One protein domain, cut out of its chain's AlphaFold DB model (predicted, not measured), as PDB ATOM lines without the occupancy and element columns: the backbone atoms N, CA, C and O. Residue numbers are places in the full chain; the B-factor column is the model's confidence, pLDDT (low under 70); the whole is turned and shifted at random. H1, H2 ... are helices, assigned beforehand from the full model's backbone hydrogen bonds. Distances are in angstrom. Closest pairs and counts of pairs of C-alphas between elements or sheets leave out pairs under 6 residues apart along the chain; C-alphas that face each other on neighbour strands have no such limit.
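What this domain is: This is residues 420 to 498 and 585 to 662 of the 1184 residues of an uncharacterized protein of Microgenomates group bacterium GW2011_GWC1_43_11 (UniProt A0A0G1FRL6). One long helix, H1, runs like a beam along the domain, with crossed helices near each end: H4 and H5 by its first residues, H2 and H3 by its last. H6 lies beside H1, and H7 sits near H2 and H3. The printed part has 157 residues with seven named helices, H1 to H7 in chain order, and no named strand; its class is all helix. It is loose, with a radius of gyration of the C-alphas of 21.1 A, and spans 59 by 33 by 27 A.

How they stand to each other: Start at H1, residues 424 to 455, the hub. Its residues 424 to 431 touch H5, residues 608 to 624, at a steep tilt of 69 degrees, only just short of perpendicular; the closest C-alphas, Ser 424 and Ala 614, are 4.1 A apart. H4, residues 585 to 600, touches H1, closest at C-alphas Leu 430 and Val 589, 5.7 A. H6, residues 627 to 635, touches H1 at a shallow tilt of 24 degrees, closest at C-alphas Leu 439 and Met 635, 6.4 A. Toward the other end, H3, residues 480 to 498, touches H1, closest at C-alphas Ala 449 and Thr 492, 5.4 A. H2, residues 459 to 475, touches H3 at 55 degrees, a steep tilt, closest at C-alphas Tyr 466 and Phe 486, 6.2 A. H7, residues 641 to 649, is apart from H1. Every O i to N i+4 pair is within hydrogen-bond range in H2 to H6; H1 has 26 of 28 and H7 3 of 5.

Where its parts are: Find C-alpha 424 at (244.875, 156.864, 316.594); H1 runs 46.1 A to C-alpha 455 at (237.420, 154.880, 271.160). H3 measures 26.3 A and H2 24.7 A.

The domain as a whole: Residues 499 to 584 are not printed; C-alphas 498 and 585 stand 19.6 A apart. Mean pLDDT of the printed part is 70.6, with residues 641 to 662 among those under 70.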
ATOM      1  N   ASN A 420     249.080 155.242 322.909       65.62
ATOM      2  CA  ASN A 420     249.215 156.425 323.765       65.62
ATOM      3  C   ASN A 420     248.563 157.677 323.168       65.62
ATOM      4  O   ASN A 420     248.437 158.688 323.854       65.62
ATOM      5  N   PHE A 421     248.107 157.602 321.917       74.44
ATOM      6  CA  PHE A 421     247.441 158.695 321.220       74.44
ATOM      7  C   PHE A 421     245.949 158.420 321.100       74.44
ATOM      8  O   PHE A 421     245.507 157.408 320.556       74.44
ATOM      9  N   LYS A 422     245.142 159.345 321.613       75.44
ATOM     10  CA  LYS A 422     243.687 159.230 321.582       75.44
ATOM     11  C   LYS A 422     243.187 159.154 320.135       75.44
ATOM     12  O   LYS A 422     243.577 159.963 319.305       75.44
ATOM     13  N   TYR A 423     242.311 158.188 319.856       79.56
ATOM     14  CA  TYR A 423     241.696 157.929 318.544       79.56
ATOM     15  C   TYR A 423     242.636 157.471 317.412       79.56
ATOM     16  O   TYR A 423     242.149 157.266 316.297       79.56
ATOM     17  N   SER A 424     243.934 157.255 317.657       75.75
ATOM     18  CA  SER A 424     244.875 156.864 316.594       75.75
ATOM     19  C   SER A 424     244.545 155.505 315.970       75.75
ATOM     20  O   SER A 424     244.680 155.340 314.762       75.75
ATOM     21  N   HIS A 425     244.007 154.554 316.738       66.81
ATOM     22  CA  HIS A 425     243.549 153.256 316.225       66.81
ATOM     23  C   HIS A 425     242.374 153.371 315.243       66.81
ATOM     24  O   HIS A 425     242.300 152.609 314.282       66.81
ATOM     25  N   TYR A 426     241.468 154.333 315.451       69.44
ATOM     26  CA  TYR A 426     240.398 154.616 314.492       69.44
ATOM     27  C   TYR A 426     240.956 155.287 313.237       69.44
ATOM     28  O   TYR A 426     240.596 154.901 312.128       69.44
ATOM     29  N   ALA A 427     241.869 156.250 313.406       73.69
ATOM     30  CA  ALA A 427     242.539 156.910 312.288       73.69
ATOM     31  C   ALA A 427     243.284 155.901 311.395       73.69
ATOM     32  O   ALA A 427     243.157 155.970 310.179       73.69
ATOM     33  N   LEU A 428     243.971 154.918 311.988       63.53
ATOM     34  CA  LEU A 428     244.638 153.824 311.271       63.53
ATOM     35  C   LEU A 428     243.687 153.041 310.364       63.53
ATOM     36  O   LEU A 428     243.938 152.913 309.174       63.53
ATOM     37  N   SER A 429     242.547 152.585 310.893       61.97
ATOM     38  CA  SER A 429     241.572 151.852 310.072       61.97
ATOM     39  C   SER A 429     241.023 152.676 308.900       61.97
ATOM     40  O   SER A 429     240.727 152.130 307.841       61.97
ATOM     41  N   LEU A 430     240.922 153.996 309.073       73.81
ATOM     42  CA  LEU A 430     240.434 154.910 308.045       73.81
ATOM     43  C   LEU A 430     241.499 155.237 306.988       73.81
ATOM     44  O   LEU A 430     241.131 155.573 305.863       73.81
ATOM     45  N   TYR A 431     242.794 155.116 307.309       73.31
ATOM     46  CA  TYR A 431     243.877 155.241 306.326       73.31
ATOM     47  C   TYR A 431     243.770 154.170 305.241       73.31
ATOM     48  O   TYR A 431     243.855 154.504 304.061       73.31
ATOM     49  N   ASP A 432     243.526 152.916 305.622       65.94
ATOM     50  CA  ASP A 432     243.364 151.807 304.675       65.94
ATOM     51  C   ASP A 432     242.236 152.086 303.671       65.94
ATOM     52  O   ASP A 432     242.422 151.960 302.455       65.94
ATOM     53  N   GLU A 433     241.080 152.524 304.176       68.69
ATOM     54  CA  GLU A 433     239.918 152.891 303.363       68.69
ATOM     55  C   GLU A 433     240.216 154.085 302.448       68.69
ATOM     56  O   GLU A 433     239.958 154.023 301.245       68.69
ATOM     57  N   ALA A 434     240.819 155.152 302.983       74.06
ATOM     58  CA  ALA A 434     241.141 156.356 302.219       74.06
ATOM     59  C   ALA A 434     242.145 156.073 301.084       74.06
ATOM     60  O   ALA A 434     241.998 156.577 299.968       74.06
ATOM     61  N   VAL A 435     243.144 155.215 301.324       71.81
ATOM     62  CA  VAL A 435     244.111 154.782 300.300       71.81
ATOM     63  C   VAL A 435     243.417 153.950 299.224       71.81
ATOM     64  O   VAL A 435     243.668 154.144 298.029       71.81
ATOM     65  N   PHE A 436     242.539 153.029 299.625       64.38
ATOM     66  CA  PHE A 436     241.795 152.189 298.694       64.38
ATOM     67  C   PHE A 436     240.873 153.013 297.789       64.38
ATOM     68  O   PHE A 436     240.863 152.811 296.569       64.38
ATOM     69  N   ASP A 437     240.147 153.971 298.361       71.00
ATOM     70  CA  ASP A 437     239.249 154.864 297.631       71.00
ATOM     71  C   ASP A 437     240.028 155.755 296.658       71.00
ATOM     72  O   ASP A 437     239.722 155.777 295.463       71.00
ATOM     73  N   LEU A 438     241.110 156.394 297.122       77.38
ATOM     74  CA  LEU A 438     241.984 157.229 296.291       77.38
ATOM     75  C   LEU A 438     242.478 156.476 295.045       77.38
ATOM     76  O   LEU A 438     242.473 157.002 293.925       77.38
ATOM     77  N   LEU A 439     242.924 155.232 295.224       73.69
ATOM     78  CA  LEU A 439     243.437 154.415 294.126       73.69
ATOM     79  C   LEU A 439     242.319 153.867 293.238       73.69
ATOM     80  O   LEU A 439     242.508 153.770 292.023       73.69
ATOM     81  N   SER A 440     241.151 153.566 293.803       69.88
ATOM     82  CA  SER A 440     239.959 153.165 293.050       69.88
ATOM     83  C   SER A 440     239.475 154.287 292.133       69.88
ATOM     84  O   SER A 440     239.279 154.063 290.937       69.88
ATOM     85  N   GLU A 441     239.377 155.515 292.640       73.81
ATOM     86  CA  GLU A 441     239.022 156.693 291.844       73.81
ATOM     87  C   GLU A 441     240.018 156.937 290.710       73.81
ATOM     88  O   GLU A 441     239.634 157.159 289.557       73.81
ATOM     89  N   ARG A 442     241.320 156.856 291.010       77.12
ATOM     90  CA  ARG A 442     242.364 156.961 289.983       77.12
ATOM     91  C   ARG A 442     242.261 155.867 288.945       77.12
ATOM     92  O   ARG A 442     242.474 156.140 287.768       77.12
ATOM     93  N   LYS A 443     241.924 154.647 289.351       74.19
ATOM     94  CA  LYS A 443     241.726 153.529 288.433       74.19
ATOM     95  C   LYS A 443     240.548 153.762 287.505       74.19
ATOM     96  O   LYS A 443     240.685 153.521 286.311       74.19
ATOM     97  N   VAL A 444     239.441 154.301 288.005       73.75
ATOM     98  CA  VAL A 444     238.308 154.706 287.161       73.75
ATOM     99  C   VAL A 444     238.733 155.795 286.170       73.75
ATOM    100  O   VAL A 444     238.494 155.653 284.972       73.75
ATOM    101  N   LYS A 445     239.440 156.839 286.628       77.25
ATOM    102  CA  LYS A 445     239.971 157.901 285.750       77.25
ATOM    103  C   LYS A 445     240.923 157.349 284.688       77.25
ATOM    104  O   LYS A 445     240.812 157.715 283.522       77.25
ATOM    105  N   TYR A 446     241.810 156.438 285.075       80.38
ATOM    106  CA  TYR A 446     242.719 155.742 284.171       80.38
ATOM    107  C   TYR A 446     241.968 154.934 283.115       80.38
ATOM    108  O   TYR A 446     242.276 155.063 281.934       80.38
ATOM    109  N   LEU A 447     240.970 154.137 283.509       76.06
ATOM    110  CA  LEU A 447     240.177 153.335 282.575       76.06
ATOM    111  C   LEU A 447     239.398 154.223 281.600       76.06
ATOM    112  O   LEU A 447     239.434 153.968 280.403       76.06
ATOM    113  N   ASN A 448     238.795 155.313 282.077       77.69
ATOM    114  CA  ASN A 448     238.094 156.273 281.222       77.69
ATOM    115  C   ASN A 448     239.041 156.978 280.238       77.69
ATOM    116  O   ASN A 448     238.707 157.154 279.066       77.69
ATOM    117  N   ALA A 449     240.233 157.376 280.691       78.81
ATOM    118  CA  ALA A 449     241.247 157.987 279.836       78.81
ATOM    119  C   ALA A 449     241.774 156.988 278.790       78.81
ATOM    120  O   ALA A 449     241.916 157.326 277.614       78.81
ATOM    121  N   LEU A 450     241.992 155.736 279.201       77.25
ATOM    122  CA  LEU A 450     242.384 154.638 278.324       77.25
ATOM    123  C   LEU A 450     241.306 154.348 277.274       77.25
ATOM    124  O   LEU A 450     241.636 154.174 276.103       77.25
ATOM    125  N   ASP A 451     240.035 154.343 277.673       76.44
ATOM    126  CA  ASP A 451     238.890 154.164 276.782       76.44
ATOM    127  C   ASP A 451     238.715 155.344 275.826       76.44
ATOM    128  O   ASP A 451     238.438 155.139 274.651       76.44
ATOM    129  N   THR A 452     238.956 156.572 276.284       72.69
ATOM    130  CA  THR A 452     238.920 157.778 275.439       72.69
ATOM    131  C   THR A 452     239.989 157.721 274.355       72.69
ATOM    132  O   THR A 452     239.719 158.034 273.194       72.69
ATOM    133  N   LEU A 453     241.193 157.273 274.714       70.06
ATOM    134  CA  LEU A 453     242.215 156.963 273.728       70.06
ATOM    135  C   LEU A 453     241.693 155.841 272.803       70.06
ATOM    136  O   LEU A 453     241.693 156.038 271.591       70.06
ATOM    137  N   LYS A 454     241.155 154.732 273.352       67.75
ATOM    138  CA  LYS A 454     240.668 153.536 272.614       67.75
ATOM    139  C   LYS A 454     239.550 153.757 271.618       67.75
ATOM    140  O   LYS A 454     239.548 153.134 270.556       67.75
ATOM    141  N   GLN A 455     238.612 154.619 271.953       59.22
ATOM    142  CA  GLN A 455     237.420 154.880 271.160       59.22
ATOM    143  C   GLN A 455     237.639 156.018 270.153       59.22
ATOM    144  O   GLN A 455     236.888 156.135 269.183       59.22
ATOM    145  N   GLY A 456     238.692 156.827 270.320       53.06
ATOM    146  CA  GLY A 456     239.131 157.776 269.307       53.06
ATOM    147  C   GLY A 456     239.714 157.031 268.109       53.06
ATOM    148  O   GLY A 456     240.816 156.501 268.184       53.06
ATOM    149  N   ALA A 457     239.011 157.027 266.975       46.09
ATOM    150  CA  ALA A 457     239.409 156.333 265.744       46.09
ATOM    151  C   ALA A 457     240.776 156.756 265.145       46.09
ATOM    152  O   ALA A 457     241.149 156.255 264.086       46.09
ATOM    153  N   ASP A 458     241.526 157.654 265.794       60.50
ATOM    154  CA  ASP A 458     242.864 158.052 265.372       60.50
ATOM    155  C   ASP A 458     243.666 158.672 266.539       60.50
ATOM    156  O   ASP A 458     243.761 159.887 266.687       60.50
ATOM    157  N   TRP A 459     244.262 157.851 267.403       64.12
ATOM    158  CA  TRP A 459     245.212 158.249 268.468       64.12
ATOM    159  C   TRP A 459     246.268 159.246 267.988       64.12
ATOM    160  O   TRP A 459     246.697 160.137 268.719       64.12
ATOM    161  N   THR A 460     246.678 159.092 266.727       64.19
ATOM    162  CA  THR A 460     247.608 159.975 266.033       64.19
ATOM    163  C   THR A 460     247.082 161.407 265.980       64.19
ATOM    164  O   THR A 460     247.850 162.337 266.191       64.19
ATOM    165  N   LYS A 461     245.771 161.606 265.798       71.56
ATOM    166  CA  LYS A 461     245.132 162.925 265.819       71.56
ATOM    167  C   LYS A 461     245.197 163.575 267.201       71.56
ATOM    168  O   LYS A 461     245.550 164.744 267.281       71.56
ATOM    169  N   THR A 462     244.922 162.828 268.270       72.75
ATOM    170  CA  THR A 462     244.982 163.330 269.656       72.75
ATOM    171  C   THR A 462     246.402 163.757 270.041       72.75
ATOM    172  O   THR A 462     246.597 164.822 270.622       72.75
ATOM    173  N   PHE A 463     247.411 162.959 269.676       74.19
ATOM    174  CA  PHE A 463     248.813 163.305 269.926       74.19
ATOM    175  C   PHE A 463     249.311 164.464 269.051       74.19
ATOM    176  O   PHE A 463     250.058 165.312 269.537       74.19
ATOM    177  N   ASN A 464     248.866 164.550 267.794       76.50
ATOM    178  CA  ASN A 464     249.169 165.688 266.925       76.50
ATOM    179  C   ASN A 464     248.521 166.981 267.444       76.50
ATOM    180  O   ASN A 464     249.198 167.997 267.512       76.50
ATOM    181  N   GLU A 465     247.261 166.934 267.891       82.75
ATOM    182  CA  GLU A 465     246.563 168.076 268.503       82.75
ATOM    183  C   GLU A 465     247.307 168.576 269.753       82.75
ATOM    184  O   GLU A 465     247.545 169.775 269.897       82.75
ATOM    185  N   TYR A 466     247.747 167.658 270.623       81.75
ATOM    186  CA  TYR A 466     248.575 167.996 271.783       81.75
ATOM    187  C   TYR A 466     249.885 168.688 271.374       81.75
ATOM    188  O   TYR A 466     250.250 169.705 271.965       81.75
ATOM    189  N   ASN A 467     250.581 168.180 270.353       77.81
ATOM    190  CA  ASN A 467     251.826 168.775 269.865       77.81
ATOM    191  C   ASN A 467     251.625 170.139 269.212       77.81
ATOM    192  O   ASN A 467     252.435 171.035 269.443       77.81
ATOM    193  N   ASP A 468     250.564 170.312 268.429       81.81
ATOM    194  CA  ASP A 468     250.237 171.582 267.785       81.81
ATOM    195  C   ASP A 468     249.963 172.656 268.841       81.81
ATOM    196  O   ASP A 468     250.469 173.776 268.744       81.81
ATOM    197  N   LEU A 469     249.217 172.309 269.895       82.75
ATOM    198  CA  LEU A 469     248.967 173.191 271.036       82.75
ATOM    199  C   LEU A 469     250.239 173.442 271.861       82.75
ATOM    200  O   LEU A 469     250.511 174.587 272.217       82.75
ATOM    201  N   ALA A 470     251.067 172.420 272.104       77.38
ATOM    202  CA  ALA A 470     252.351 172.569 272.794       77.38
ATOM    203  C   ALA A 470     253.327 173.469 272.017       77.38
ATOM    204  O   ALA A 470     254.028 174.289 272.611       77.38
ATOM    205  N   ALA A 471     253.376 173.327 270.690       78.94
ATOM    206  CA  ALA A 471     254.197 174.144 269.804       78.94
ATOM    207  C   ALA A 471     253.688 175.587 269.759       78.94
ATOM    208  O   ALA A 471     254.486 176.509 269.907       78.94
ATOM    209  N   LYS A 472     252.367 175.788 269.651       79.88
ATOM    210  CA  LYS A 472     251.748 177.116 269.754       79.88
ATOM    211  C   LYS A 472     252.070 177.786 271.088       79.88
ATOM    212  O   LYS A 472     252.509 178.924 271.070       79.88
ATOM    213  N   ARG A 473     251.964 177.069 272.212       74.19
ATOM    214  CA  ARG A 473     252.274 177.583 273.559       74.19
ATOM    215  C   ARG A 473     253.728 178.037 273.728       74.19
ATOM    216  O   ARG A 473     254.001 178.927 274.526       74.19
ATOM    217  N   LYS A 474     254.666 177.413 273.005       69.69
ATOM    218  CA  LYS A 474     256.084 177.818 272.990       69.69
ATOM    219  C   LYS A 474     256.329 179.109 272.207       69.69
ATOM    220  O   LYS A 474     257.346 179.752 272.440       69.69
ATOM    221  N   ILE A 475     255.450 179.432 271.259       72.12
ATOM    222  CA  ILE A 475     255.581 180.584 270.363       72.12
ATOM    223  C   ILE A 475     254.769 181.773 270.897       72.12
ATOM    224  O   ILE A 475     255.279 182.885 270.897       72.12
ATOM    225  N   ASP A 476     253.547 181.536 271.385       66.94
ATOM    226  CA  ASP A 476     252.599 182.553 271.856       66.94
ATOM    227  C   ASP A 476     251.702 182.033 272.997       66.94
ATOM    228  O   ASP A 476     251.570 180.827 273.225       66.94
ATOM    229  N   ARG A 477     251.022 182.944 273.714       64.81
ATOM    230  CA  ARG A 477     249.992 182.563 274.702       64.81
ATOM    231  C   ARG A 477     248.786 181.920 274.006       64.81
ATOM    232  O   ARG A 477     248.192 182.517 273.110       64.81
ATOM    233  N   LEU A 478     248.386 180.735 274.471       71.88
ATOM    234  CA  LEU A 478     247.174 180.056 274.007       71.88
ATOM    235  C   LEU A 478     245.903 180.815 274.423       71.88
ATOM    236  O   LEU A 478     245.868 181.500 275.450       71.88
ATOM    237  N   SER A 479     244.837 180.666 273.630       69.88
ATOM    238  CA  SER A 479     243.497 181.118 274.017       69.88
ATOM    239  C   SER A 479     242.986 180.314 275.223       69.88
ATOM    240  O   SER A 479     243.435 179.197 275.458       69.88
ATOM    241  N   VAL A 480     242.017 180.834 275.988       61.44
ATOM    242  CA  VAL A 480     241.455 180.116 277.157       61.44
ATOM    243  C   VAL A 480     240.888 178.746 276.764       61.44
ATOM    244  O   VAL A 480     241.044 177.773 277.500       61.44
ATOM    245  N   VAL A 481     240.267 178.656 275.584       70.25
ATOM    246  CA  VAL A 481     239.711 177.408 275.043       70.25
ATOM    247  C   VAL A 481     240.830 176.430 274.685       70.25
ATOM    248  O   VAL A 481     240.773 175.269 275.086       70.25
ATOM    249  N   ASP A 482     241.867 176.908 273.995       69.38
ATOM    250  CA  ASP A 482     243.018 176.093 273.604       69.38
ATOM    251  C   ASP A 482     243.840 175.629 274.814       69.38
ATOM    252  O   ASP A 482     244.280 174.486 274.844       69.38
ATOM    253  N   GLU A 483     244.013 176.473 275.834       68.56
ATOM    254  CA  GLU A 483     244.705 176.121 277.081       68.56
ATOM    255  C   GLU A 483     243.903 175.071 277.867       68.56
ATOM    256  O   GLU A 483     244.469 174.098 278.361       68.56
ATOM    257  N   THR A 484     242.573 175.212 277.930       68.12
ATOM    258  CA  THR A 484     241.696 174.222 278.580       68.12
ATOM    259  C   THR A 484     241.766 172.881 277.856       68.12
ATOM    260  O   THR A 484     241.891 171.830 278.488       68.12
ATOM    261  N   ARG A 485     241.733 172.906 276.519       80.88
ATOM    262  CA  ARG A 485     241.854 171.708 275.688       80.88
ATOM    263  C   ARG A 485     243.232 171.061 275.819       80.88
ATOM    264  O   ARG A 485     243.317 169.844 275.967       80.88
ATOM    265  N   PHE A 486     244.293 171.864 275.810       76.44
ATOM    266  CA  PHE A 486     245.662 171.412 276.030       76.44
ATOM    267  C   PHE A 486     245.799 170.710 277.384       76.44
ATOM    268  O   PHE A 486     246.337 169.607 277.438       76.44
ATOM    269  N   GLN A 487     245.246 171.294 278.452       71.31
ATOM    270  CA  GLN A 487     245.276 170.703 279.789       71.31
ATOM    271  C   GLN A 487     244.513 169.374 279.847       71.31
ATOM    272  O   GLN A 487     245.049 168.396 280.350       71.31
ATOM    273  N   GLN A 488     243.314 169.288 279.261       75.94
ATOM    274  CA  GLN A 488     242.549 168.032 279.195       75.94
ATOM    275  C   GLN A 488     243.315 166.916 278.468       75.94
ATOM    276  O   GLN A 488     243.316 165.762 278.905       75.94
ATOM    277  N   LEU A 489     243.965 167.251 277.348       78.12
ATOM    278  CA  LEU A 489     244.788 166.311 276.586       78.12
ATOM    279  C   LEU A 489     246.021 165.887 277.380       78.12
ATOM    280  O   LEU A 489     246.340 164.700 277.423       78.12
ATOM    281  N   GLN A 490     246.683 166.842 278.037       77.81
ATOM    282  CA  GLN A 490     247.821 166.574 278.900       77.81
ATOM    283  C   GLN A 490     247.429 165.639 280.048       77.81
ATOM    284  O   GLN A 490     248.089 164.623 280.232       77.81
ATOM    285  N   ASP A 491     246.333 165.923 280.751       76.44
ATOM    286  CA  ASP A 491     245.845 165.121 281.875       76.44
ATOM    287  C   ASP A 491     245.481 163.699 281.427       76.44
ATOM    288  O   ASP A 491     245.802 162.728 282.113       76.44
ATOM    289  N   THR A 492     244.870 163.546 280.247       78.88
ATOM    290  CA  THR A 492     244.531 162.234 279.669       78.88
ATOM    291  C   THR A 492     245.790 161.426 279.338       78.88
ATOM    292  O   THR A 492     245.896 160.257 279.716       78.88
ATOM    293  N   ILE A 493     246.763 162.047 278.657       76.44
ATOM    294  CA  ILE A 493     248.040 161.414 278.289       76.44
ATOM    295  C   ILE A 493     248.843 161.058 279.540       76.44
ATOM    296  O   ILE A 493     249.384 159.958 279.627       76.44
ATOM    297  N   ASP A 494     248.906 161.964 280.512       74.69
ATOM    298  CA  ASP A 494     249.653 161.789 281.752       74.69
ATOM    299  C   ASP A 494     249.011 160.698 282.626       74.69
ATOM    300  O   ASP A 494     249.715 159.811 283.100       74.69
ATOM    301  N   THR A 495     247.679 160.669 282.763       77.56
ATOM    302  CA  THR A 495     246.967 159.619 283.521       77.56
ATOM    303  C   THR A 495     247.272 158.225 282.963       77.56
ATOM    304  O   THR A 495     247.570 157.295 283.710       77.56
ATOM    305  N   VAL A 496     247.236 158.071 281.638       77.00
ATOM    306  CA  VAL A 496     247.479 156.783 280.972       77.00
ATOM    307  C   VAL A 496     248.969 156.421 280.934       77.00
ATOM    308  O   VAL A 496     249.326 155.245 281.073       77.00
ATOM    309  N   GLY A 497     249.835 157.422 280.761       69.19
ATOM    310  CA  GLY A 497     251.287 157.276 280.763       69.19
ATOM    311  C   GLY A 497     251.815 156.846 282.126       69.19
ATOM    312  O   GLY A 497     252.620 155.924 282.205       69.19
ATOM    313  N   TYR A 498     251.315 157.431 283.210       68.88
ATOM    314  CA  TYR A 498     251.791 157.088 284.543       68.88
ATOM    315  C   TYR A 498     251.122 155.846 285.136       68.88
ATOM    316  O   TYR A 498     251.722 155.191 285.982       68.88
ATOM    317  N   LEU A 585     245.770 162.798 301.883       76.50
ATOM    318  CA  LEU A 585     245.261 161.580 302.471       76.50
ATOM    319  C   LEU A 585     244.929 161.793 303.950       76.50
ATOM    320  O   LEU A 585     243.875 161.379 304.413       76.50
ATOM    321  N   ASP A 586     245.787 162.517 304.663       81.50
ATOM    322  CA  ASP A 586     245.602 162.827 306.080       81.50
ATOM    323  C   ASP A 586     244.336 163.660 306.322       81.50
ATOM    324  O   ASP A 586     243.629 163.427 307.298       81.50
ATOM    325  N   ILE A 587     244.034 164.619 305.437       78.56
ATOM    326  CA  ILE A 587     242.809 165.428 305.525       78.56
ATOM    327  C   ILE A 587     241.568 164.549 305.321       78.56
ATOM    328  O   ILE A 587     240.627 164.666 306.100       78.56
ATOM    329  N   ASP A 588     241.563 163.647 304.333       78.25
ATOM    330  CA  ASP A 588     240.434 162.721 304.131       78.25
ATOM    331  C   ASP A 588     240.225 161.828 305.366       78.25
ATOM    332  O   ASP A 588     239.123 161.746 305.913       78.25
ATOM    333  N   VAL A 589     241.306 161.248 305.898       82.19
ATOM    334  CA  VAL A 589     241.259 160.447 307.131       82.19
ATOM    335  C   VAL A 589     240.746 161.274 308.311       82.19
ATOM    336  O   VAL A 589     239.914 160.791 309.079       82.19
ATOM    337  N   LYS A 590     241.197 162.524 308.453       86.94
ATOM    338  CA  LYS A 590     240.753 163.444 309.504       86.94
ATOM    339  C   LYS A 590     239.252 163.719 309.427       86.94
ATOM    340  O   LYS A 590     238.572 163.656 310.451       86.94
ATOM    341  N   GLU A 591     238.728 164.009 308.239       81.12
ATOM    342  CA  GLU A 591     237.301 164.277 308.039       81.12
ATOM    343  C   GLU A 591     236.453 163.032 308.323       81.12
ATOM    344  O   GLU A 591     235.468 163.103 309.064       81.12
ATOM    345  N   ARG A 592     236.878 161.860 307.831       80.56
ATOM    346  CA  ARG A 592     236.226 160.578 308.143       80.56
ATOM    347  C   ARG A 592     236.252 160.278 309.637       80.56
ATOM    348  O   ARG A 592     235.247 159.835 310.193       80.56
ATOM    349  N   LEU A 593     237.371 160.557 310.306       84.06
ATOM    350  CA  LEU A 593     237.516 160.368 311.745       84.06
ATOM    351  C   LEU A 593     236.577 161.294 312.518       84.06
ATOM    352  O   LEU A 593     235.908 160.841 313.447       84.06
ATOM    353  N   ARG A 594     236.477 162.567 312.116       84.06
ATOM    354  CA  ARG A 594     235.547 163.527 312.722       84.06
ATOM    355  C   ARG A 594     234.105 163.033 312.613       84.06
ATOM    356  O   ARG A 594     233.391 163.043 313.614       84.06
ATOM    357  N   LEU A 595     233.691 162.557 311.436       79.06
ATOM    358  CA  LEU A 595     232.354 161.991 311.221       79.06
ATOM    359  C   LEU A 595     232.120 160.739 312.078       79.06
ATOM    360  O   LEU A 595     231.120 160.663 312.791       79.06
ATOM    361  N   LEU A 596     233.073 159.802 312.093       75.62
ATOM    362  CA  LEU A 596     232.991 158.576 312.890       75.62
ATOM    363  C   LEU A 596     232.854 158.871 314.393       75.62
ATOM    364  O   LEU A 596     232.079 158.216 315.092       75.62
ATOM    365  N   LEU A 597     233.618 159.840 314.903       80.94
ATOM    366  CA  LEU A 597     233.579 160.228 316.311       80.94
ATOM    367  C   LEU A 597     232.301 160.986 316.657       80.94
ATOM    368  O   LEU A 597     231.747 160.737 317.722       80.94
ATOM    369  N   LYS A 598     231.794 161.832 315.757       82.44
ATOM    370  CA  LYS A 598     230.502 162.505 315.925       82.44
ATOM    371  C   LYS A 598     229.347 161.505 316.000       82.44
ATOM    372  O   LYS A 598     228.460 161.663 316.834       82.44
ATOM    373  N   ASP A 599     229.390 160.452 315.190       75.31
ATOM    374  CA  ASP A 599     228.377 159.393 315.208       75.31
ATOM    375  C   ASP A 599     228.463 158.527 316.475       75.31
ATOM    376  O   ASP A 599     227.439 158.125 317.031       75.31
ATOM    377  N   ARG A 600     229.679 158.238 316.961       73.12
ATOM    378  CA  ARG A 600     229.899 157.420 318.171       73.12
ATOM    379  C   ARG A 600     229.709 158.188 319.476       73.12
ATOM    380  O   ARG A 600     229.274 157.594 320.462       73.12
ATOM    381  N   TYR A 601     230.044 159.473 319.490       79.44
ATOM    382  CA  TYR A 601     230.004 160.350 320.658       79.44
ATOM    383  C   TYR A 601     229.288 161.672 320.318       79.44
ATOM    384  O   TYR A 601     229.922 162.725 320.291       79.44
ATOM    385  N   PRO A 602     227.957 161.658 320.106       74.19
ATOM    386  CA  PRO A 602     227.214 162.837 319.641       74.19
ATOM    387  C   PRO A 602     227.277 164.033 320.596       74.19
ATOM    388  O   PRO A 602     227.086 165.173 320.183       74.19
ATOM    389  N   GLU A 603     227.528 163.771 321.879       74.00
ATOM    390  CA  GLU A 603     227.587 164.786 322.934       74.00
ATOM    391  C   GLU A 603     228.989 165.379 323.137       74.00
ATOM    392  O   GLU A 603     229.140 166.332 323.900       74.00
ATOM    393  N   LYS A 604     230.023 164.834 322.478       73.19
ATOM    394  CA  LYS A 604     231.409 165.294 322.624       73.19
ATOM    395  C   LYS A 604     232.072 165.442 321.260       73.19
ATOM    396  O   LYS A 604     232.540 164.470 320.676       73.19
ATOM    397  N   GLU A 605     232.147 166.681 320.784       74.62
ATOM    398  CA  GLU A 605     232.909 167.011 319.582       74.62
ATOM    399  C   GLU A 605     234.417 166.887 319.883       74.62
ATOM    400  O   GLU A 605     234.886 167.473 320.865       74.62
ATOM    401  N   PRO A 606     235.175 166.077 319.116       78.69
ATOM    402  CA  PRO A 606     236.619 165.963 319.299       78.69
ATOM    403  C   PRO A 606     237.297 167.286 318.931       78.69
ATOM    404  O   PRO A 606     236.910 167.932 317.956       78.69
ATOM    405  N   SER A 607     238.312 167.691 319.694       82.38
ATOM    406  CA  SER A 607     239.052 168.917 319.385       82.38
ATOM    407  C   SER A 607     239.943 168.733 318.148       82.38
ATOM    408  O   SER A 607     240.378 167.625 317.824       82.38
ATOM    409  N   GLU A 608     240.260 169.831 317.456       80.81
ATOM    410  CA  GLU A 608     241.110 169.789 316.254       80.81
ATOM    411  C   GLU A 608     242.493 169.188 316.526       80.81
ATOM    412  O   GLU A 608     242.998 168.408 315.716       80.81
ATOM    413  N   TRP A 609     243.091 169.501 317.678       77.88
ATOM    414  CA  TRP A 609     244.401 168.975 318.054       77.88
ATOM    415  C   TRP A 609     244.360 167.461 318.323       77.88
ATOM    416  O   TRP A 609     245.294 166.764 317.934       77.88
ATOM    417  N   GLU A 610     243.273 166.928 318.903       83.50
ATOM    418  CA  GLU A 610     243.097 165.481 319.113       83.50
ATOM    419  C   GLU A 610     243.022 164.738 317.774       83.50
ATOM    420  O   GLU A 610     243.652 163.692 317.606       83.50
ATOM    421  N   LEU A 611     242.281 165.292 316.808       85.50
ATOM    422  CA  LEU A 611     242.167 164.732 315.460       85.50
ATOM    423  C   LEU A 611     243.508 164.775 314.718       85.50
ATOM    424  O   LEU A 611     243.940 163.762 314.170       85.50
ATOM    425  N   ASN A 612     244.187 165.926 314.729       79.69
ATOM    426  CA  ASN A 612     245.480 166.103 314.064       79.69
ATOM    427  C   ASN A 612     246.537 165.148 314.626       79.69
ATOM    428  O   ASN A 612     247.295 164.537 313.874       79.69
ATOM    429  N   MET A 613     246.551 164.975 315.944       80.50
ATOM    430  CA  MET A 613     247.469 164.083 316.637       80.50
ATOM    431  C   MET A 613     247.167 162.601 316.344       80.50
ATOM    432  O   MET A 613     248.095 161.827 316.103       80.50
ATOM    433  N   ALA A 614     245.889 162.206 316.298       83.62
ATOM    434  CA  ALA A 614     245.479 160.850 315.922       83.62
ATOM    435  C   ALA A 614     245.919 160.493 314.494       83.62
ATOM    436  O   ALA A 614     246.488 159.425 314.264       83.62
ATOM    437  N   VAL A 615     245.690 161.411 313.550       83.44
ATOM    438  CA  VAL A 615     246.075 161.266 312.139       83.44
ATOM    439  C   VAL A 615     247.592 161.253 311.988       83.44
ATOM    440  O   VAL A 615     248.129 160.410 311.275       83.44
ATOM    441  N   TRP A 616     248.303 162.119 312.712       80.25
ATOM    442  CA  TRP A 616     249.761 162.121 312.725       80.25
ATOM    443  C   TRP A 616     250.327 160.777 313.196       80.25
ATOM    444  O   TRP A 616     251.158 160.193 312.500       80.25
ATOM    445  N   ALA A 617     249.864 160.264 314.340       77.75
ATOM    446  CA  ALA A 617     250.331 158.992 314.889       77.75
ATOM    447  C   ALA A 617     250.026 157.821 313.938       77.75
ATOM    448  O   ALA A 617     250.897 156.987 313.682       77.75
ATOM    449  N   ALA A 618     248.825 157.808 313.352       78.50
ATOM    450  CA  ALA A 618     248.436 156.823 312.349       78.50
ATOM    451  C   ALA A 618     249.345 156.876 311.111       78.50
ATOM    452  O   ALA A 618     249.863 155.848 310.692       78.50
ATOM    453  N   ARG A 619     249.651 158.069 310.587       78.69
ATOM    454  CA  ARG A 619     250.577 158.254 309.460       78.69
ATOM    455  C   ARG A 619     251.977 157.714 309.741       78.69
ATOM    456  O   ARG A 619     252.565 157.062 308.877       78.69
ATOM    457  N   GLN A 620     252.532 158.005 310.924       74.62
ATOM    458  CA  GLN A 620     253.861 157.508 311.307       74.62
ATOM    459  C   GLN A 620     253.887 155.982 311.314       74.62
ATOM    460  O   GLN A 620     254.841 155.373 310.833       74.62
ATOM    461  N   TRP A 621     252.817 155.369 311.815       74.31
ATOM    462  CA  TRP A 621     252.675 153.924 311.840       74.31
ATOM    463  C   TRP A 621     252.477 153.338 310.439       74.31
ATOM    464  O   TRP A 621     253.169 152.389 310.080       74.31
ATOM    465  N   GLU A 622     251.611 153.926 309.615       71.12
ATOM    466  CA  GLU A 622     251.328 153.484 308.245       71.12
ATOM    467  C   GLU A 622     252.584 153.469 307.373       71.12
ATOM    468  O   GLU A 622     252.929 152.464 306.742       71.12
ATOM    469  N   ILE A 623     253.324 154.580 307.378       69.94
ATOM    470  CA  ILE A 623     254.538 154.714 306.575       69.94
ATOM    471  C   ILE A 623     255.691 153.924 307.209       69.94
ATOM    472  O   ILE A 623     256.406 153.209 306.505       69.94
ATOM    473  N   GLY A 624     255.850 153.999 308.534       62.25
ATOM    474  CA  GLY A 624     256.909 153.314 309.276       62.25
ATOM    475  C   GLY A 624     256.815 151.785 309.227       62.25
ATOM    476  O   GLY A 624     257.839 151.110 309.164       62.25
ATOM    477  N   SER A 625     255.599 151.231 309.178       56.97
ATOM    478  CA  SER A 625     255.342 149.791 309.006       56.97
ATOM    479  C   SER A 625     255.309 149.338 307.539       56.97
ATOM    480  O   SER A 625     255.273 148.135 307.260       56.97
ATOM    481  N   SER A 626     255.349 150.285 306.594       56.69
ATOM    482  CA  SER A 626     255.159 150.068 305.152       56.69
ATOM    483  C   SER A 626     253.783 149.491 304.757       56.69
ATOM    484  O   SER A 626     253.643 148.922 303.666       56.69
ATOM    485  N   HIS A 627     252.765 149.620 305.615       59.62
ATOM    486  CA  HIS A 627     251.421 149.057 305.408       59.62
ATOM    487  C   HIS A 627     250.673 149.752 304.264       59.62
ATOM    488  O   HIS A 627     250.393 149.106 303.249       59.62
ATOM    489  N   ILE A 628     250.529 151.080 304.324       64.44
ATOM    490  CA  ILE A 628     250.010 151.935 303.239       64.44
ATOM    491  C   ILE A 628     250.597 151.616 301.858       64.44
ATOM    492  O   ILE A 628     249.917 151.618 300.828       64.44
ATOM    493  N   VAL A 629     251.885 151.290 301.828       60.59
ATOM    494  CA  VAL A 629     252.607 151.012 300.592       60.59
ATOM    495  C   VAL A 629     252.184 149.667 299.995       60.59
ATOM    496  O   VAL A 629     252.068 149.521 298.777       60.59
ATOM    497  N   SER A 630     251.930 148.683 300.858       53.62
ATOM    498  CA  SER A 630     251.486 147.341 300.477       53.62
ATOM    499  C   SER A 630     250.062 147.362 299.915       53.62
ATOM    500  O   SER A 630     249.795 146.721 298.897       53.62
ATOM    501  N   ILE A 631     249.175 148.167 300.510       57.25
ATOM    502  CA  ILE A 631     247.826 148.425 299.979       57.25
ATOM    503  C   ILE A 631     247.920 149.058 298.590       57.25
ATOM    504  O   ILE A 631     247.275 148.593 297.645       57.25
ATOM    505  N   SER A 632     248.784 150.070 298.439       60.75
ATOM    506  CA  SER A 632     248.988 150.729 297.152       60.75
ATOM    507  C   SER A 632     249.386 149.754 296.052       60.75
ATOM    508  O   SER A 632     248.767 149.743 294.990       60.75
ATOM    509  N   ALA A 633     250.378 148.905 296.309       55.88
ATOM    510  CA  ALA A 633     250.882 147.945 295.333       55.88
ATOM    511  C   ALA A 633     249.819 146.972 294.807       55.88
ATOM    512  O   ALA A 633     249.780 146.685 293.603       55.88
ATOM    513  N   GLY A 634     248.930 146.498 295.686       53.47
ATOM    514  CA  GLY A 634     247.810 145.638 295.297       53.47
ATOM    515  C   GLY A 634     246.859 146.321 294.307       53.47
ATOM    516  O   GLY A 634     246.334 145.680 293.393       53.47
ATOM    517  N   MET A 635     246.708 147.639 294.435       59.09
ATOM    518  CA  MET A 635     245.788 148.477 293.665       59.09
ATOM    519  C   MET A 635     246.414 149.144 292.429       59.09
ATOM    520  O   MET A 635     245.683 149.613 291.549       59.09
ATOM    521  N   SER A 636     247.748 149.176 292.321       62.56
ATOM    522  CA  SER A 636     248.443 149.836 291.215       62.56
ATOM    523  C   SER A 636     248.051 149.252 289.846       62.56
ATOM    524  O   SER A 636     247.699 148.081 289.710       62.56
ATOM    525  N   THR A 637     248.125 150.053 288.786       62.28
ATOM    526  CA  THR A 637     247.834 149.636 287.402       62.28
ATOM    527  C   THR A 637     248.935 150.143 286.488       62.28
ATOM    528  O   THR A 637     249.234 151.331 286.512       62.28
ATOM    529  N   ARG A 638     249.539 149.264 285.679       63.25
ATOM    530  CA  ARG A 638     250.670 149.622 284.807       63.25
ATOM    531  C   ARG A 638     250.333 150.769 283.832       63.25
ATOM    532  O   ARG A 638     249.194 150.841 283.360       63.25
ATOM    533  N   PRO A 639     251.319 151.599 283.453       67.25
ATOM    534  CA  PRO A 639     251.242 152.449 282.269       67.25
ATOM    535  C   PRO A 639     250.694 151.705 281.054       67.25
ATOM    536  O   PRO A 639     250.997 150.523 280.852       67.25
ATOM    537  N   ALA A 640     249.935 152.381 280.191       70.06
ATOM    538  CA  ALA A 640     249.515 151.777 278.928       70.06
ATOM    539  C   ALA A 640     250.672 151.787 277.910       70.06
ATOM    540  O   ALA A 640     250.703 152.567 276.957       70.06
ATOM    541  N   TYR A 641     251.640 150.890 278.120       62.72
ATOM    542  CA  TYR A 641     252.842 150.724 277.293       62.72
ATOM    543  C   TYR A 641     252.547 150.520 275.802       62.72
ATOM    544  O   TYR A 641     253.379 150.855 274.962       62.72
ATOM    545  N   GLU A 642     251.359 150.018 275.460       64.25
ATOM    546  CA  GLU A 642     250.874 149.889 274.081       64.25
ATOM    547  C   GLU A 642     250.889 151.221 273.303       64.25
ATOM    548  O   GLU A 642     251.054 151.213 272.082       64.25
ATOM    549  N   PHE A 643     250.847 152.364 273.999       63.62
ATOM    550  CA  PHE A 643     250.927 153.700 273.401       63.62
ATOM    551  C   PHE A 643     252.331 154.319 273.392       63.62
ATOM    552  O   PHE A 643     252.546 155.317 272.702       63.62
ATOM    553  N   LYS A 644     253.315 153.702 274.062       64.19
ATOM    554  CA  LYS A 644     254.693 154.214 274.179       64.19
ATOM    555  C   LYS A 644     255.334 154.484 272.815       64.19
ATOM    556  O   LYS A 644     255.854 155.566 272.570       64.19
ATOM    557  N   HIS A 645     255.230 153.527 271.895       61.22
ATOM    558  CA  HIS A 645     255.822 153.650 270.561       61.22
ATOM    559  C   HIS A 645     255.156 154.739 269.699       61.22
ATOM    560  O   HIS A 645     255.765 155.283 268.777       61.22
ATOM    561  N   PHE A 646     253.892 155.061 269.977       62.97
ATOM    562  CA  PHE A 646     253.186 156.144 269.297       62.97
ATOM    563  C   PHE A 646     253.564 157.505 269.881       62.97
ATOM    564  O   PHE A 646     253.788 158.436 269.115       62.97
ATOM    565  N   ALA A 647     253.720 157.593 271.204       62.12
ATOM    566  CA  ALA A 647     254.242 158.779 271.873       62.12
ATOM    567  C   ALA A 647     255.663 159.123 271.398       62.12
ATOM    568  O   ALA A 647     255.920 160.267 271.040       62.12
ATOM    569  N   GLU A 648     256.537 158.118 271.271       64.56
ATOM    570  CA  GLU A 648     257.873 158.252 270.669       64.56
ATOM    571  C   GLU A 648     257.812 158.850 269.257       64.56
ATOM    572  O   GLU A 648     258.519 159.806 268.943       64.56
ATOM    573  N   LYS A 649     256.933 158.318 268.398       61.66
ATOM    574  CA  LYS A 649     256.740 158.825 267.028       61.66
ATOM    575  C   LYS A 649     256.155 160.230 266.982       61.66
ATOM    576  O   LYS A 649     256.446 160.969 266.047       61.66
ATOM    577  N   ALA A 650     255.340 160.579 267.967       59.12
ATOM    578  CA  ALA A 650     254.794 161.912 268.141       59.12
ATOM    579  C   ALA A 650     255.781 162.861 268.848       59.12
ATOM    580  O   ALA A 650     255.420 163.996 269.119       59.12
ATOM    581  N   GLY A 651     257.012 162.452 269.170       57.41
ATOM    582  CA  GLY A 651     257.979 163.323 269.850       57.41
ATOM    583  C   GLY A 651     257.596 163.682 271.292       57.41
ATOM    584  O   GLY A 651     258.072 164.683 271.823       57.41
ATOM    585  N   ILE A 652     256.734 162.885 271.924       59.41
ATOM    586  CA  ILE A 652     256.362 163.023 273.332       59.41
ATOM    587  C   ILE A 652     257.376 162.265 274.175       59.41
ATOM    588  O   ILE A 652     257.753 161.140 273.845       59.41
ATOM    589  N   ASP A 653     257.803 162.890 275.272       55.78
ATOM    590  CA  ASP A 653     258.819 162.332 276.154       55.78
ATOM    591  C   ASP A 653     258.407 160.947 276.673       55.78
ATOM    592  O   ASP A 653     257.391 160.759 277.351       55.78
ATOM    593  N   VAL A 654     259.228 159.965 276.318       48.78
ATOM    594  CA  VAL A 654     259.017 158.541 276.571       48.78
ATOM    595  C   VAL A 654     259.098 158.228 278.066       48.78
ATOM    596  O   VAL A 654     258.521 157.237 278.519       48.78
ATOM    597  N   GLY A 655     259.746 159.102 278.849       46.91
ATOM    598  CA  GLY A 655     259.805 159.010 280.308       46.91
ATOM    599  C   GLY A 655     258.433 159.038 280.988       46.91
ATOM    600  O   GLY A 655     258.320 158.628 282.139       46.91
ATOM    601  N   LYS A 656     257.376 159.464 280.279       54.31
ATOM    602  CA  LYS A 656     255.999 159.465 280.785       54.31
ATOM    603  C   LYS A 656     255.360 158.083 280.862       54.31
ATOM    604  O   LYS A 656     254.502 157.903 281.706       54.31
ATOM    605  N   TYR A 657     255.776 157.118 280.032       57.25
ATOM    606  CA  TYR A 657     255.272 155.730 280.049       57.25
ATOM    607  C   TYR A 657     256.082 154.850 281.004       57.25
ATOM    608  O   TYR A 657     256.431 153.707 280.706       57.25
ATOM    609  N   VAL A 658     256.437 155.430 282.141       50.88
ATOM    610  CA  VAL A 658     257.136 154.812 283.257       50.88
ATOM    611  C   VAL A 658     256.404 155.324 284.488       50.88
ATOM    612  O   VAL A 658     256.127 156.523 284.576       50.88
ATOM    613  N   MET A 659     256.045 154.447 285.428       49.31
ATOM    614  CA  MET A 659     255.512 154.949 286.694       49.31
ATOM    615  C   MET A 659     256.568 155.829 287.352       49.31
ATOM    616  O   MET A 659     257.694 155.401 287.583       49.31
ATOM    617  N   LYS A 660     256.194 157.065 287.664       47.56
ATOM    618  CA  LYS A 660     256.965 157.924 288.560       47.56
ATOM    619  C   LYS A 660     256.798 157.389 289.984       47.56
ATOM    620  O   LYS A 660     255.662 157.316 290.443       47.56
ATOM    621  N   ALA A 661     257.883 157.058 290.686       54.34
ATOM    622  CA  ALA A 661     257.814 156.771 292.125       54.34
ATOM    623  C   ALA A 661     259.188 156.874 292.840       54.34
ATOM    624  O   ALA A 661     259.911 155.891 292.939       54.34
ATOM    625  N   PRO A 662     259.574 158.047 293.370       52.47
ATOM    626  CA  PRO A 662     260.870 158.218 294.045       52.47
ATOM    627  C   PRO A 662     261.032 157.551 295.434       52.47
ATOM    628  O   PRO A 662     262.158 157.197 295.797       52.47
TER     629      PRO A 662